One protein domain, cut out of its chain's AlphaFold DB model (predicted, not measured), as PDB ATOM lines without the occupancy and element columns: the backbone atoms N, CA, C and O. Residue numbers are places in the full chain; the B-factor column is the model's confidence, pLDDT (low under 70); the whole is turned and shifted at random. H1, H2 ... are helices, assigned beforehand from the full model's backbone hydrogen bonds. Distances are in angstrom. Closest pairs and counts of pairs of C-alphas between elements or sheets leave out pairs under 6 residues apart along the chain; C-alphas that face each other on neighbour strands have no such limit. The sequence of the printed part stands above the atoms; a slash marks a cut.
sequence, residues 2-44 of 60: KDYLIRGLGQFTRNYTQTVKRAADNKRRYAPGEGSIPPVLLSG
ATOM      1  N   LYS A   2     123.774 203.076  31.774       79.69
ATOM      2  CA  LYS A   2     123.249 202.576  30.481       79.69
ATOM      3  C   LYS A   2     124.180 201.585  29.761       79.69
ATOM      4  O   LYS A   2     123.717 200.540  29.320       79.69
ATOM      5  N   ASP A   3     125.488 201.843  29.738       82.31
ATOM      6  CA  ASP A   3     126.453 200.963  29.052       82.31
ATOM      7  C   ASP A   3     126.561 199.577  29.695       82.31
ATOM      8  O   ASP A   3     126.792 198.577  29.018       82.31
ATOM      9  N   TYR A   4     126.346 199.500  31.010       84.75
ATOM     10  CA  TYR A   4     126.356 198.238  31.744       84.75
ATOM     11  C   TYR A   4     125.154 197.365  31.356       84.75
ATOM     12  O   TYR A   4     125.304 196.163  31.143       84.75
ATOM     13  N   LEU A   5     123.983 197.987  31.181       87.19
ATOM     14  CA  LEU A   5     122.765 197.313  30.737       87.19
ATOM     15  C   LEU A   5     122.893 196.807  29.293       87.19
ATOM     16  O   LEU A   5     122.582 195.650  29.020       87.19
ATOM     17  N   ILE A   6     123.409 197.641  28.384       88.19
ATOM     18  CA  ILE A   6     123.610 197.270  26.972       88.19
ATOM     19  C   ILE A   6     124.597 196.103  26.856       88.19
ATOM     20  O   ILE A   6     124.329 195.136  26.141       88.19
ATOM     21  N   ARG A   7     125.712 196.141  27.594       89.75
ATOM     22  CA  ARG A   7     126.697 195.048  27.608       89.75
ATOM     23  C   ARG A   7     126.125 193.761  28.206       89.75
ATOM     24  O   ARG A   7     126.359 192.691  27.650       89.75
ATOM     25  N   GLY A   8     125.349 193.857  29.289       93.12
ATOM     26  CA  GLY A   8     124.694 192.706  29.916       93.12
ATOM     27  C   GLY A   8     123.681 192.025  28.993       93.12
ATOM     28  O   GLY A   8     123.763 190.818  28.762       93.12
ATOM     29  N   LEU A   9     122.774 192.803  28.394       92.31
ATOM     30  CA  LEU A   9     121.769 192.296  27.452       92.31
ATOM     31  C   LEU A   9     122.403 191.766  26.160       92.31
ATOM     32  O   LEU A   9     121.990 190.724  25.647       92.31
ATOM     33  N   GLY A  10     123.442 192.436  25.656       93.12
ATOM     34  CA  GLY A  10     124.205 191.974  24.499       93.12
ATOM     35  C   GLY A  10     124.868 190.617  24.745       93.12
ATOM     36  O   GLY A  10     124.749 189.711  23.915       93.12
ATOM     37  N   GLN A  11     125.502 190.430  25.907       93.94
ATOM     38  CA  GLN A  11     126.137 189.160  26.260       93.94
ATOM     39  C   GLN A  11     125.110 188.039  26.473       93.94
ATOM     40  O   GLN A  11     125.314 186.927  25.983       93.94
ATOM     41  N   PHE A  12     123.988 188.333  27.138       95.69
ATOM     42  CA  PHE A  12     122.877 187.393  27.300       95.69
ATOM     43  C   PHE A  12     122.356 186.908  25.943       95.69
ATOM     44  O   PHE A  12     122.285 185.706  25.693       95.69
ATOM     45  N   THR A  13     122.075 187.839  25.029       95.88
ATOM     46  CA  THR A  13     121.520 187.537  23.701       95.88
ATOM     47  C   THR A  13     122.481 186.691  22.866       95.88
ATOM     48  O   THR A  13     122.067 185.733  22.203       95.88
ATOM     49  N   ARG A  14     123.785 186.989  22.931       96.56
ATOM     50  CA  ARG A  14     124.830 186.223  22.240       96.56
ATOM     51  C   ARG A  14     124.929 184.791  22.771       96.56
ATOM     52  O   ARG A  14     124.904 183.848  21.978       96.56
ATOM     53  N   ASN A  15     124.974 184.631  24.092       95.75
ATOM     54  CA  ASN A  15     125.048 183.325  24.752       95.75
ATOM     55  C   ASN A  15     123.789 182.480  24.495       95.75
ATOM     56  O   ASN A  15     123.887 181.287  24.190       95.75
ATOM     57  N   TYR A  16     122.607 183.102  24.560       96.12
ATOM     58  CA  TYR A  16     121.331 182.459  24.250       96.12
ATOM     59  C   TYR A  16     121.310 181.943  22.808       96.12
ATOM     60  O   TYR A  16     121.090 180.755  22.571       96.12
ATOM     61  N   THR A  17     121.652 182.800  21.842       96.19
ATOM     62  CA  THR A  17     121.682 182.438  20.416       96.19
ATOM     63  C   THR A  17     122.640 181.279  20.141       96.19
ATOM     64  O   THR A  17     122.316 180.363  19.386       96.19
ATOM     65  N   GLN A  18     123.823 181.288  20.759       97.00
ATOM     66  CA  GLN A  18     124.806 180.217  20.605       97.00
ATOM     67  C   GLN A  18     124.285 178.878  21.141       97.00
ATOM     68  O   GLN A  18     124.449 177.847  20.489       97.00
ATOM     69  N   THR A  19     123.628 178.894  22.300       95.69
ATOM     70  CA  THR A  19     123.073 177.685  22.921       95.69
ATOM     71  C   THR A  19     121.928 177.114  22.091       95.69
ATOM     72  O   THR A  19     121.898 175.910  21.849       95.69
ATOM     73  N   VAL A  20     121.042 177.967  21.570       95.50
ATOM     74  CA  VAL A  20     119.946 177.551  20.678       95.50
ATOM     75  C   VAL A  20     120.487 176.938  19.383       95.50
ATOM     76  O   VAL A  20     120.041 175.861  18.990       95.50
ATOM     77  N   LYS A  21     121.497 177.558  18.754       94.50
ATOM     78  CA  LYS A  21     122.168 176.990  17.569       94.50
ATOM     79  C   LYS A  21     122.777 175.622  17.864       94.50
ATOM     80  O   LYS A  21     122.576 174.689  17.093       94.50
ATOM     81  N   ARG A  22     123.474 175.484  18.997       90.12
ATOM     82  CA  ARG A  22     124.062 174.208  19.425       90.12
ATOM     83  C   ARG A  22     122.995 173.148  19.691       90.12
ATOM     84  O   ARG A  22     123.174 172.006  19.295       90.12
ATOM     85  N   ALA A  23     121.884 173.507  20.330       90.06
ATOM     86  CA  ALA A  23     120.786 172.580  20.593       90.06
ATOM     87  C   ALA A  23     120.132 172.083  19.293       90.06
ATOM     88  O   ALA A  23     119.830 170.896  19.170       90.06
ATOM     89  N   ALA A  24     119.962 172.966  18.306       89.75
ATOM     90  CA  ALA A  24     119.466 172.595  16.984       89.75
ATOM     91  C   ALA A  24     120.455 171.693  16.224       89.75
ATOM     92  O   ALA A  24     120.043 170.699  15.628       89.75
ATOM     93  N   ASP A  25     121.756 171.992  16.283       89.25
ATOM     94  CA  ASP A  25     122.794 171.161  15.659       89.25
ATOM     95  C   ASP A  25     122.900 169.775  16.314       89.25
ATOM     96  O   ASP A  25     122.896 168.757  15.623       89.25
ATOM     97  N   ASN A  26     122.865 169.711  17.649       85.56
ATOM     98  CA  ASN A  26     122.815 168.457  18.402       85.56
ATOM     99  C   ASN A  26     121.602 167.611  17.998       85.56
ATOM    100  O   ASN A  26     121.736 166.402  17.809       85.56
ATOM    101  N   LYS A  27     120.429 168.237  17.818       76.88
ATOM    102  CA  LYS A  27     119.249 167.543  17.294       76.88
ATOM    103  C   LYS A  27     119.486 166.994  15.892       76.88
ATOM    104  O   LYS A  27     119.054 165.890  15.640       76.88
ATOM    105  N   ARG A  28     120.183 167.685  14.988       72.94
ATOM    106  CA  ARG A  28     120.465 167.145  13.640       72.94
ATOM    107  C   ARG A  28     121.485 166.009  13.637       72.94
ATOM    108  O   ARG A  28     121.352 165.099  12.830       72.94
ATOM    109  N   ARG A  29     122.504 166.064  14.498       71.25
ATOM    110  CA  ARG A  29     123.563 165.039  14.555       71.25
ATOM    111  C   ARG A  29     123.142 163.748  15.237       71.25
ATOM    112  O   ARG A  29     123.681 162.697  14.912       71.25
ATOM    113  N   TYR A  30     122.229 163.849  16.195       63.66
ATOM    114  CA  TYR A  30     121.790 162.720  17.008       63.66
ATOM    115  C   TYR A  30     120.301 162.428  16.880       63.66
ATOM    116  O   TYR A  30     119.825 161.507  17.541       63.66
ATOM    117  N   ALA A  31     119.558 163.172  16.053       67.50
ATOM    118  CA  ALA A  31     118.269 162.681  15.602       67.50
ATOM    119  C   ALA A  31     118.549 161.344  14.931       67.50
ATOM    120  O   ALA A  31     119.345 161.297  13.983       67.50
ATOM    121  N   PRO A  32     117.918 160.265  15.408       62.84
ATOM    122  CA  PRO A  32     117.807 159.101  14.580       62.84
ATOM    123  C   PRO A  32     117.187 159.606  13.274       62.84
ATOM    124  O   PRO A  32     116.156 160.283  13.319       62.84
ATOM    125  N   GLY A  33     117.836 159.375  12.130       66.88
ATOM    126  CA  GLY A  33     117.182 159.613  10.847       66.88
ATOM    127  C   GLY A  33     115.809 158.940  10.872       66.88
ATOM    128  O   GLY A  33     115.609 157.986  11.625       66.88
ATOM    129  N   GLU A  34     114.850 159.435  10.103       58.72
ATOM    130  CA  GLU A  34     113.550 158.779   9.965       58.72
ATOM    131  C   GLU A  34     113.807 157.333   9.474       58.72
ATOM    132  O   GLU A  34     114.168 157.116   8.321       58.72
ATOM    133  N   GLY A  35     113.803 156.359  10.397       59.50
ATOM    134  CA  GLY A  35     114.223 154.969  10.158       59.50
ATOM    135  C   GLY A  35     115.597 154.514  10.694       59.50
ATOM    136  O   GLY A  35     115.962 153.362  10.465       59.50
ATOM    137  N   SER A  36     116.381 155.326  11.414       65.56
ATOM    138  CA  SER A  36     117.665 154.853  11.956       65.56
ATOM    139  C   SER A  36     117.497 154.148  13.303       65.56
ATOM    140  O   SER A  36     116.957 154.711  14.257       65.56
ATOM    141  N   ILE A  37     118.020 152.927  13.375       61.56
ATOM    142  CA  ILE A  37     118.070 152.089  14.573       61.56
ATOM    143  C   ILE A  37     118.888 152.817  15.660       61.56
ATOM    144  O   ILE A  37     120.033 153.189  15.394       61.56
ATOM    145  N   PRO A  38     118.350 153.043  16.876       63.56
ATOM    146  CA  PRO A  38     119.090 153.712  17.940       63.56
ATOM    147  C   PRO A  38     120.411 152.975  18.246       63.56
ATOM    148  O   PRO A  38     120.427 151.743  18.256       63.56
ATOM    149  N   PRO A  39     121.516 153.689  18.546       61.53
ATOM    150  CA  PRO A  39     122.845 153.091  18.742       61.53
ATOM    151  C   PRO A  39     122.886 151.973  19.793       61.53
ATOM    152  O   PRO A  39     123.692 151.051  19.686       61.53
ATOM    153  N   VAL A  40     121.979 152.015  20.776       60.50
ATOM    154  CA  VAL A  40     121.822 150.964  21.790       60.50
ATOM    155  C   VAL A  40     121.432 149.613  21.173       60.50
ATOM    156  O   VAL A  40     121.943 148.580  21.596       60.50
ATOM    157  N   LEU A  41     120.614 149.612  20.116       61.28
ATOM    158  CA  LEU A  41     120.224 148.409  19.378       61.28
ATOM    159  C   LEU A  41     121.322 147.940  18.408       61.28
ATOM    160  O   LEU A  41     121.427 146.747  18.142       61.28
ATOM    161  N   LEU A  42     122.182 148.848  17.926       57.59
ATOM    162  CA  LEU A  42     123.361 148.493  17.121       57.59
ATOM    163  C   LEU A  42     124.471 147.848  17.966       57.59
ATOM    164  O   LEU A  42     125.187 146.985  17.467       57.59
ATOM    165  N   SER A  43     124.584 148.201  19.252       58.84
ATOM    166  CA  SER A  43     125.554 147.574  20.166       58.84
ATOM    167  C   SER A  43     125.216 146.122  20.542       58.84
ATOM    168  O   SER A  43     126.074 145.417  21.066       58.84
ATOM    169  N   GLY A  44     123.994 145.662  20.242       56.19
ATOM    170  CA  GLY A  44     123.535 144.288  20.477       56.19
ATOM    171  C   GLY A  44     123.392 143.426  19.218       56.19
ATOM    172  O   GLY A  44     123.045 142.254  19.335       56.19
TER     173      GLY A  44
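This is residues 2 to 44 of the 60 residues of an uncharacterized protein of Eubacterium sp. BL-380-WT-2B (UniProt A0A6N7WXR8). One long, nearly straight helix, H1, makes most of a rod, and past its last residue a looped link leads to a small helical turn, H2, near the other end. Residues 2 to 29 of H1 and residues 31 to 37 stand free. The printed part has 43 residues with two named helices, H1 then H2, and no named strand; the class is all helix. It is extended, with a radius of gyration of the C-alphas of 18.1 A and spans of 58 by 18 by 7 A.

H1, residues 2 to 30, and H2, residues 39 to 42, are apart, with no C-alpha of the one within 8 A of the other. A short link of 8 residues joins them. In H1 every O i to N i+4 pair is within hydrogen-bond range; H2 is too short for such a pair, and its one O i to N i+3 pair is within range.

H1 measures 42.1 A from C-alpha 2 at (123.249, 202.576, 30.481) to C-alpha 30 at (121.790, 162.720, 17.008). H2 ends with C-alpha 42 at (123.361, 148.493, 17.121).

The two C-alphas farthest apart, those of Lys 2 and Gly 44, are 59.1 A apart. The printed part has no cut. Mean pLDDT of the printed part is 79.9, and residues 30 to 44 are under 70.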